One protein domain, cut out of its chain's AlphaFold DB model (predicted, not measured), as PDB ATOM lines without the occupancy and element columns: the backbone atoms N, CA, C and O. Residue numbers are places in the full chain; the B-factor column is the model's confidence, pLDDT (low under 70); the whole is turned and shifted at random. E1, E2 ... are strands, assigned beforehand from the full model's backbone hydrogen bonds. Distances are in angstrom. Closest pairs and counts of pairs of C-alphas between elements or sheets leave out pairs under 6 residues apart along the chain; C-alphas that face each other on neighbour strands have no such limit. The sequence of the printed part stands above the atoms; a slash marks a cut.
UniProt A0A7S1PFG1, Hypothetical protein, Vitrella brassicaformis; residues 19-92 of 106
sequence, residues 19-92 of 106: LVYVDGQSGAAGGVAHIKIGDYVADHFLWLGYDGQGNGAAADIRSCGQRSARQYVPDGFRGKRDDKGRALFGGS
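This is residues 19 to 92 of the 106 residues of the protein "Hypothetical protein" of Vitrella brassicaformis (UniProt A0A7S1PFG1). With little regular structure, the domain is one small, nearly flat sheet with loops 23 to 34 and 49 to 62 at one end of its strands and the winding stretch 69 to 92 beyond the other. The sheet is a meander, each strand the antiparallel neighbour of the one before, in the order E1, E2, E3, E4. Of 74 printed residues, 19 are in these four strands: all strand, no named helix. The whole is compact, radius of gyration of the C-alphas 12.7 A, spanning 41 by 21 by 16 A.

E1 is residues 20 to 22, from C-alpha 20 at (13.013, 10.142, 2.788). E2 is residues 35 to 39, 12.2 A; E3, 44 to 48, 13.8 A; E4, 63 to 68, 17.3 A, ending at C-alpha 68 (8.063, 10.796, -12.015).

Hairpin E1 and E2 has N 21 and O 36 at 2.8 A. Hairpin E2 and E3 has N 37 and O 46 at 2.8 A. Hairpin E3 and E4 has N 47 and O 65 at 2.7 A. E1 and E4 are apart.

The printed part has no cut. Links E1 to E2 and E3 to E4 are long. Residues 24 to 27 have pLDDT under 70.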
ATOM      1  N   LEU A  19      14.954   7.708  -0.913       88.25
ATOM      2  CA  LEU A  19      15.315   8.674   0.114       88.25
ATOM      3  C   LEU A  19      14.044   9.250   0.736       88.25
ATOM      4  O   LEU A  19      13.063   9.501   0.037       88.25
ATOM      5  N   VAL A  20      14.073   9.455   2.050       89.31
ATOM      6  CA  VAL A  20      13.013  10.142   2.788       89.31
ATOM      7  C   VAL A  20      13.664  11.265   3.573       89.31
ATOM      8  O   VAL A  20      14.580  11.032   4.358       89.31
ATOM      9  N   TYR A  21      13.197  12.481   3.331       88.69
ATOM     10  CA  TYR A  21      13.582  13.672   4.066       88.69
ATOM     11  C   TYR A  21      12.353  14.173   4.807       88.69
ATOM     12  O   TYR A  21      11.279  14.294   4.215       88.69
ATOM     13  N   VAL A  22      12.525  14.466   6.087       87.75
ATOM     14  CA  VAL A  22      11.490  15.024   6.953       87.75
ATOM     15  C   VAL A  22      12.096  16.260   7.586       87.75
ATOM     16  O   VAL A  22      13.263  16.221   7.990       87.75
ATOM     17  N   ASP A  23      11.356  17.362   7.611       84.44
ATOM     18  CA  ASP A  23      11.809  18.503   8.387       84.44
ATOM     19  C   ASP A  23      11.707  18.240   9.896       84.44
ATOM     20  O   ASP A  23      11.017  17.338  10.371       84.44
ATOM     21  N   GLY A  24      12.482  19.011  10.651       68.50
ATOM     22  CA  GLY A  24      12.231  19.204  12.070       68.50
ATOM     23  C   GLY A  24      11.420  20.478  12.290       68.50
ATOM     24  O   GLY A  24      11.139  21.223  11.359       68.50
ATOM     25  N   GLN A  25      11.174  20.792  13.558       57.25
ATOM     26  CA  GLN A  25      10.273  21.836  14.072       57.25
ATOM     27  C   GLN A  25      10.409  23.266  13.485       57.25
ATOM     28  O   GLN A  25       9.564  24.114  13.756       57.25
ATOM     29  N   SER A  26      11.453  23.559  12.708       57.41
ATOM     30  CA  SER A  26      11.723  24.873  12.110       57.41
ATOM     31  C   SER A  26      12.433  24.795  10.747       57.41
ATOM     32  O   SER A  26      13.096  25.750  10.346       57.41
ATOM     33  N   GLY A  27      12.378  23.646  10.066       69.56
ATOM     34  CA  GLY A  27      13.072  23.421   8.795       69.56
ATOM     35  C   GLY A  27      12.125  23.196   7.621       69.56
ATOM     36  O   GLY A  27      10.917  23.212   7.777       69.56
ATOM     37  N   ALA A  28      12.700  22.945   6.447       76.50
ATOM     38  CA  ALA A  28      12.000  22.361   5.311       76.50
ATOM     39  C   ALA A  28      12.869  21.226   4.742       76.50
ATOM     40  O   ALA A  28      14.072  21.395   4.515       76.50
ATOM     41  N   ALA A  29      12.282  20.055   4.513       76.69
ATOM     42  CA  ALA A  29      12.885  18.907   3.859       76.69
ATOM     43  C   ALA A  29      13.366  19.302   2.457       76.69
ATOM     44  O   ALA A  29      12.589  19.709   1.589       76.69
ATOM     45  N   GLY A  30      14.681  19.223   2.245       73.06
ATOM     46  CA  GLY A  30      15.307  19.706   1.012       73.06
ATOM     47  C   GLY A  30      15.128  21.211   0.768       73.06
ATOM     48  O   GLY A  30      15.253  21.640  -0.373       73.06
ATOM     49  N   GLY A  31      14.812  21.989   1.809       80.81
ATOM     50  CA  GLY A  31      14.583  23.434   1.745       80.81
ATOM     51  C   GLY A  31      13.194  23.853   1.262       80.81
ATOM     52  O   GLY A  31      12.937  25.049   1.199       80.81
ATOM     53  N   VAL A  32      12.304  22.909   0.925       86.25
ATOM     54  CA  VAL A  32      11.073  23.242   0.188       86.25
ATOM     55  C   VAL A  32       9.787  22.593   0.706       86.25
ATOM     56  O   VAL A  32       8.724  23.131   0.458       86.25
ATOM     57  N   ALA A  33       9.813  21.461   1.411       91.12
ATOM     58  CA  ALA A  33       8.581  20.764   1.817       91.12
ATOM     59  C   ALA A  33       8.660  20.257   3.259       91.12
ATOM     60  O   ALA A  33       9.753  20.181   3.797       91.12
ATOM     61  N   HIS A  34       7.558  19.845   3.882       92.19
ATOM     62  CA  HIS A  34       7.629  19.167   5.186       92.19
ATOM     63  C   HIS A  34       8.183  17.745   5.051       92.19
ATOM     64  O   HIS A  34       9.021  17.298   5.835       92.19
ATOM     65  N   ILE A  35       7.731  17.032   4.016       91.94
ATOM     66  CA  ILE A  35       8.176  15.672   3.710       91.94
ATOM     67  C   ILE A  35       8.545  15.606   2.237       91.94
ATOM     68  O   ILE A  35       7.793  16.054   1.373       91.94
ATOM     69  N   LYS A  36       9.685  14.986   1.944       91.44
ATOM     70  CA  LYS A  36      10.074  14.593   0.593       91.44
ATOM     71  C   LYS A  36      10.379  13.104   0.555       91.44
ATOM     72  O   LYS A  36      11.237  12.623   1.288       91.44
ATOM     73  N   ILE A  37       9.746  12.406  -0.375       89.88
ATOM     74  CA  ILE A  37      10.028  11.013  -0.714       89.88
ATOM     75  C   ILE A  37      10.622  10.988  -2.118       89.88
ATOM     76  O   ILE A  37      10.093  11.631  -3.021       89.88
ATOM     77  N   GLY A  38      11.705  10.243  -2.310       88.88
ATOM     78  CA  GLY A  38      12.391  10.107  -3.591       88.88
ATOM     79  C   GLY A  38      13.585  11.049  -3.764       88.88
ATOM     80  O   GLY A  38      14.103  11.642  -2.815       88.88
ATOM     81  N   ASP A  39      14.045  11.182  -5.004       85.94
ATOM     82  CA  ASP A  39      15.315  11.812  -5.352       85.94
ATOM     83  C   ASP A  39      15.168  12.768  -6.547       85.94
ATOM     84  O   ASP A  39      14.503  12.471  -7.542       85.94
ATOM     85  N   TYR A  40      15.844  13.916  -6.450       82.06
ATOM     86  CA  TYR A  40      15.951  14.880  -7.544       82.06
ATOM     87  C   TYR A  40      16.751  14.321  -8.719       82.06
ATOM     88  O   TYR A  40      16.380  14.570  -9.861       82.06
ATOM     89  N   VAL A  41      17.819  13.553  -8.465       82.69
ATOM     90  CA  VAL A  41      18.674  13.012  -9.538       82.69
ATOM     91  C   VAL A  41      17.904  12.011 -10.394       82.69
ATOM     92  O   VAL A  41      18.062  11.963 -11.610       82.69
ATOM     93  N   ALA A  42      17.023  11.237  -9.764       81.56
ATOM     94  CA  ALA A  42      16.120  10.328 -10.455       81.56
ATOM     95  C   ALA A  42      14.907  11.038 -11.087       81.56
ATOM     96  O   ALA A  42      14.124  10.395 -11.777       81.56
ATOM     97  N   ASP A  43      14.724  12.335 -10.839       87.25
ATOM     98  CA  ASP A  43      13.522  13.095 -11.183       87.25
ATOM     99  C   ASP A  43      12.225  12.354 -10.800       87.25
ATOM    100  O   ASP A  43      11.264  12.228 -11.566       87.25
ATOM    101  N   HIS A  44      12.251  11.780  -9.597       89.69
ATOM    102  CA  HIS A  44      11.175  10.986  -9.034       89.69
ATOM    103  C   HIS A  44      10.983  11.396  -7.585       89.69
ATOM    104  O   HIS A  44      11.785  11.024  -6.726       89.69
ATOM    105  N   PHE A  45       9.933  12.163  -7.314       90.69
ATOM    106  CA  PHE A  45       9.657  12.612  -5.961       90.69
ATOM    107  C   PHE A  45       8.175  12.859  -5.692       90.69
ATOM    108  O   PHE A  45       7.381  13.110  -6.603       90.69
ATOM    109  N   LEU A  46       7.857  12.813  -4.403       92.00
ATOM    110  CA  LEU A  46       6.643  13.327  -3.793       92.00
ATOM    111  C   LEU A  46       7.049  14.300  -2.683       92.00
ATOM    112  O   LEU A  46       7.822  13.938  -1.797       92.00
ATOM    113  N   TRP A  47       6.529  15.517  -2.737       93.44
ATOM    114  CA  TRP A  47       6.582  16.513  -1.675       93.44
ATOM    115  C   TRP A  47       5.218  16.641  -1.028       93.44
ATOM    116  O   TRP A  47       4.217  16.687  -1.739       93.44
ATOM    117  N   LEU A  48       5.205  16.738   0.296       93.50
ATOM    118  CA  LEU A  48       4.031  17.051   1.105       93.50
ATOM    119  C   LEU A  48       4.311  18.346   1.865       93.50
ATOM    120  O   LEU A  48       5.388  18.500   2.448       93.50
ATOM    121  N   GLY A  49       3.365  19.275   1.836       93.56
ATOM    122  CA  GLY A  49       3.551  20.631   2.338       93.56
ATOM    123  C   GLY A  49       4.541  21.444   1.510       93.56
ATOM    124  O   GLY A  49       5.424  22.068   2.083       93.56
ATOM    125  N   TYR A  50       4.450  21.417   0.178       91.75
ATOM    126  CA  TYR A  50       5.246  22.288  -0.698       91.75
ATOM    127  C   TYR A  50       4.511  23.601  -0.981       91.75
ATOM    128  O   TYR A  50       3.338  23.583  -1.349       91.75
ATOM    129  N   ASP A  51       5.186  24.740  -0.850       88.50
ATOM    130  CA  ASP A  51       4.607  26.073  -1.093       88.50
ATOM    131  C   ASP A  51       4.504  26.458  -2.583       88.50
ATOM    132  O   ASP A  51       3.924  27.489  -2.924       88.50
ATOM    133  N   GLY A  52       5.076  25.647  -3.481       85.44
ATOM    134  CA  GLY A  52       5.119  25.922  -4.919       85.44
ATOM    135  C   GLY A  52       6.145  26.981  -5.337       85.44
ATOM    136  O   GLY A  52       6.316  27.206  -6.533       85.44
ATOM    137  N   GLN A  53       6.823  27.628  -4.385       85.56
ATOM    138  CA  GLN A  53       7.732  28.757  -4.619       85.56
ATOM    139  C   GLN A  53       9.161  28.485  -4.139       85.56
ATOM    140  O   GLN A  53      10.086  29.181  -4.549       85.56
ATOM    141  N   GLY A  54       9.364  27.451  -3.321       80.50
ATOM    142  CA  GLY A  54      10.660  27.113  -2.746       80.50
ATOM    143  C   GLY A  54      11.101  28.056  -1.628       80.50
ATOM    144  O   GLY A  54      12.294  28.117  -1.346       80.50
ATOM    145  N   ASN A  55      10.171  28.774  -0.990       83.50
ATOM    146  CA  ASN A  55      10.459  29.654   0.146       83.50
ATOM    147  C   ASN A  55      10.370  28.920   1.495       83.50
ATOM    148  O   ASN A  55      10.520  29.535   2.551       83.50
ATOM    149  N   GLY A  56      10.133  27.610   1.462       84.31
ATOM    150  CA  GLY A  56      10.013  26.750   2.628       84.31
ATOM    151  C   GLY A  56       8.806  25.832   2.508       84.31
ATOM    152  O   GLY A  56       8.184  25.728   1.451       84.31
ATOM    153  N   ALA A  57       8.486  25.152   3.604       88.56
ATOM    154  CA  ALA A  57       7.314  24.298   3.661       88.56
ATOM    155  C   ALA A  57       6.019  25.130   3.710       88.56
ATOM    156  O   ALA A  57       5.940  26.161   4.382       88.56
ATOM    157  N   ALA A  58       4.991  24.670   3.002       88.81
ATOM    158  CA  ALA A  58       3.648  25.225   3.088       88.81
ATOM    159  C   ALA A  58       3.012  24.897   4.437       88.81
ATOM    160  O   ALA A  58       3.143  23.782   4.924       88.81
ATOM    161  N   ALA A  59       2.198  25.815   4.963       89.62
ATOM    162  CA  ALA A  59       1.434  25.574   6.189       89.62
ATOM    163  C   ALA A  59       0.443  24.394   6.081       89.62
ATOM    164  O   ALA A  59       0.090  23.794   7.093       89.62
ATOM    165  N   ASP A  60      -0.024  24.068   4.869       91.94
ATOM    166  CA  ASP A  60      -0.900  22.922   4.619       91.94
ATOM    167  C   ASP A  60      -0.094  21.731   4.088       91.94
ATOM    168  O   ASP A  60       0.366  21.736   2.943       91.94
ATOM    169  N   ILE A  61       0.015  20.675   4.899       91.12
ATOM    170  CA  ILE A  61       0.694  19.421   4.541       91.12
ATOM    171  C   ILE A  61       0.099  18.749   3.293       91.12
ATOM    172  O   ILE A  61       0.781  17.980   2.616       91.12
ATOM    173  N   ARG A  62      -1.157  19.059   2.947       93.31
ATOM    174  CA  ARG A  62      -1.844  18.527   1.762       93.31
ATOM    175  C   ARG A  62      -1.436  19.223   0.468       93.31
ATOM    176  O   ARG A  62      -1.796  18.738  -0.604       93.31
ATOM    177  N   SER A  63      -0.687  20.325   0.540       93.69
ATOM    178  CA  SER A  63      -0.083  20.945  -0.637       93.69
ATOM    179  C   SER A  63       1.029  20.043  -1.167       93.69
ATOM    180  O   SER A  63       2.098  19.931  -0.566       93.69
ATOM    181  N   CYS A  64       0.763  19.345  -2.264       93.56
ATOM    182  CA  CYS A  64       1.619  18.293  -2.784       93.56
ATOM    183  C   CYS A  64       2.352  18.724  -4.055       93.56
ATOM    184  O   CYS A  64       1.812  19.426  -4.911       93.56
ATOM    185  N   GLY A  65       3.576  18.220  -4.202       92.38
ATOM    186  CA  GLY A  65       4.343  18.271  -5.441       92.38
ATOM    187  C   GLY A  65       4.709  16.861  -5.884       92.38
ATOM    188  O   GLY A  65       5.337  16.137  -5.120       92.38
ATOM    189  N   GLN A  66       4.343  16.431  -7.089       92.69
ATOM    190  CA  GLN A  66       4.675  15.087  -7.560       92.69
ATOM    191  C   GLN A  66       5.045  15.079  -9.033       92.69
ATOM    192  O   GLN A  66       4.321  15.588  -9.886       92.69
ATOM    193  N   ARG A  67       6.149  14.397  -9.337       92.12
ATOM    194  CA  ARG A  67       6.455  13.972 -10.702       92.12
ATOM    195  C   ARG A  67       7.313  12.722 -10.712       92.12
ATOM    196  O   ARG A  67       7.979  12.371  -9.736       92.12
ATOM    197  N   SER A  68       7.270  12.005 -11.825       92.19
ATOM    198  CA  SER A  68       8.063  10.796 -12.015       92.19
ATOM    199  C   SER A  68       8.626  10.718 -13.419       92.19
ATOM    200  O   SER A  68       7.878  10.727 -14.399       92.19
ATOM    201  N   ALA A  69       9.945  10.586 -13.508       91.12
ATOM    202  CA  ALA A  69      10.629  10.358 -14.767       91.12
ATOM    203  C   ALA A  69      10.083   9.118 -15.479       91.12
ATOM    204  O   ALA A  69       9.755   8.108 -14.848       91.12
ATOM    205  N   ARG A  70      10.004   9.192 -16.811       88.44
ATOM    206  CA  ARG A  70       9.353   8.184 -17.657       88.44
ATOM    207  C   ARG A  70       9.861   6.764 -17.401       88.44
ATOM    208  O   ARG A  70       9.055   5.845 -17.441       88.44
ATOM    209  N   GLN A  71      11.149   6.592 -17.112       88.00
ATOM    210  CA  GLN A  71      11.770   5.289 -16.859       88.00
ATOM    211  C   GLN A  71      11.311   4.599 -15.562       88.00
ATOM    212  O   GLN A  71      11.521   3.401 -15.416       88.00
ATOM    213  N   TYR A  72      10.697   5.331 -14.626       87.38
ATOM    214  CA  TYR A  72      10.157   4.773 -13.379       87.38
ATOM    215  C   TYR A  72       8.644   4.569 -13.432       87.38
ATOM    216  O   TYR A  72       8.049   4.034 -12.501       87.38
ATOM    217  N   VAL A  73       8.002   5.011 -14.512       88.88
ATOM    218  CA  VAL A  73       6.559   4.889 -14.684       88.88
ATOM    219  C   VAL A  73       6.254   3.503 -15.244       88.88
ATOM    220  O   VAL A  73       6.795   3.164 -16.295       88.88
ATOM    221  N   PRO A  74       5.379   2.712 -14.600       85.94
ATOM    222  CA  PRO A  74       5.005   1.398 -15.107       85.94
ATOM    223  C   PRO A  74       4.401   1.457 -16.512       85.94
ATOM    224  O   PRO A  74       3.698   2.413 -16.869       85.94
ATOM    225  N   ASP A  75       4.639   0.400 -17.286       86.56
ATOM    226  CA  ASP A  75       4.077   0.262 -18.625       86.56
ATOM    227  C   ASP A  75       2.551   0.374 -18.609       86.56
ATOM    228  O   ASP A  75       1.859  -0.081 -17.695       86.56
ATOM    229  N   GLY A  76       2.016   1.014 -19.649       86.19
ATOM    230  CA  GLY A  76       0.579   1.235 -19.781       86.19
ATOM    231  C   GLY A  76       0.022   2.394 -18.951       86.19
ATOM    232  O   GLY A  76      -1.196   2.555 -18.925       86.19
ATOM    233  N   PHE A  77       0.854   3.233 -18.317       88.12
ATOM    234  CA  PHE A  77       0.374   4.487 -17.724       88.12
ATOM    235  C   PHE A  77      -0.259   5.404 -18.780       88.12
ATOM    236  O   PHE A  77       0.399   5.813 -19.741       88.12
ATOM    237  N   ARG A  78      -1.530   5.759 -18.557       88.50
ATOM    238  CA  ARG A  78      -2.361   6.604 -19.438       88.50
ATOM    239  C   ARG A  78      -2.731   7.955 -18.818       88.50
ATOM    240  O   ARG A  78      -3.549   8.677 -19.375       88.50
ATOM    241  N   GLY A  79      -2.175   8.276 -17.649       88.31
ATOM    242  CA  GLY A  79      -2.422   9.553 -16.988       88.31
ATOM    243  C   GLY A  79      -1.679  10.715 -17.646       88.31
ATOM    244  O   GLY A  79      -0.945  10.548 -18.624       88.31
ATOM    245  N   LYS A  80      -1.862  11.908 -17.077       93.06
ATOM    246  CA  LYS A  80      -1.248  13.131 -17.589       93.06
ATOM    247  C   LYS A  80       0.276  13.063 -17.497       93.06
ATOM    248  O   LYS A  80       0.846  12.504 -16.555       93.06
ATOM    249  N   ARG A  81       0.918  13.670 -18.488       94.19
ATOM    250  CA  ARG A  81       2.354  13.924 -18.514       94.19
ATOM    251  C   ARG A  81       2.594  15.412 -18.723       94.19
ATOM    252  O   ARG A  81       1.738  16.084 -19.298       94.19
ATOM    253  N   ASP A  82       3.722  15.910 -18.243       93.06
ATOM    254  CA  ASP A  82       4.171  17.257 -18.586       93.06
ATOM    255  C   ASP A  82       4.873  17.307 -19.953       93.06
ATOM    256  O   ASP A  82       4.977  16.305 -20.667       93.06
ATOM    257  N   ASP A  83       5.352  18.495 -20.311       94.06
ATOM    258  CA  ASP A  83       6.103  18.788 -21.535       94.06
ATOM    259  C   ASP A  83       7.390  17.955 -21.684       94.06
ATOM    260  O   ASP A  83       7.822  17.663 -22.798       94.06
ATOM    261  N   LYS A  84       7.969  17.506 -20.567       91.06
ATOM    262  CA  LYS A  84       9.151  16.634 -20.506       91.06
ATOM    263  C   LYS A  84       8.791  15.146 -20.454       91.06
ATOM    264  O   LYS A  84       9.673  14.295 -20.332       91.06
ATOM    265  N   GLY A  85       7.507  14.800 -20.558       92.38
ATOM    266  CA  GLY A  85       7.015  13.423 -20.570       92.38
ATOM    267  C   GLY A  85       6.982  12.744 -19.196       92.38
ATOM    268  O   GLY A  85       6.762  11.524 -19.122       92.38
ATOM    269  N   ARG A  86       7.179  13.499 -18.111       92.94
ATOM    270  CA  ARG A  86       7.158  12.997 -16.730       92.94
ATOM    271  C   ARG A  86       5.720  12.754 -16.314       92.94
ATOM    272  O   ARG A  86       4.834  13.537 -16.639       92.94
ATOM    273  N   ALA A  87       5.473  11.634 -15.645       93.25
ATOM    274  CA  ALA A  87       4.133  11.298 -15.192       93.25
ATOM    275  C   ALA A  87       3.721  12.172 -14.009       93.25
ATOM    276  O   ALA A  87       4.503  12.350 -13.072       93.25
ATOM    277  N   LEU A  88       2.475  12.643 -14.065       93.19
ATOM    278  CA  LEU A  88       1.817  13.433 -13.031       93.19
ATOM    279  C   LEU A  88       0.648  12.610 -12.481       93.19
ATOM    280  O   LEU A  88      -0.433  12.563 -13.075       93.19
ATOM    281  N   PHE A  89       0.872  11.905 -11.375       88.31
ATOM    282  CA  PHE A  89      -0.124  11.004 -10.789       88.31
ATOM    283  C   PHE A  89      -1.284  11.754 -10.133       88.31
ATOM    284  O   PHE A  89      -2.398  11.244 -10.159       88.31
ATOM    285  N   GLY A  90      -1.052  12.978  -9.651       85.19
ATOM    286  CA  GLY A  90      -2.110  13.886  -9.192       85.19
ATOM    287  C   GLY A  90      -2.815  14.658 -10.317       85.19
ATOM    288  O   GLY A  90      -3.636  15.521 -10.043       85.19
ATOM    289  N   GLY A  91      -2.480  14.414 -11.593       89.81
ATOM    290  CA  GLY A  91      -3.020  15.180 -12.728       89.81
ATOM    291  C   GLY A  91      -2.384  16.568 -12.935       89.81
ATOM    292  O   GLY A  91      -2.652  17.232 -13.939       89.81
ATOM    293  N   SER A  92      -1.489  16.991 -12.049       91.94
ATOM    294  CA  SER A  92      -0.624  18.170 -12.167       91.94
ATOM    295  C   SER A  92       0.649  17.956 -11.341       91.94
ATOM    296  O   SER A  92       0.688  17.069 -10.492       91.94
TER     297      SER A  92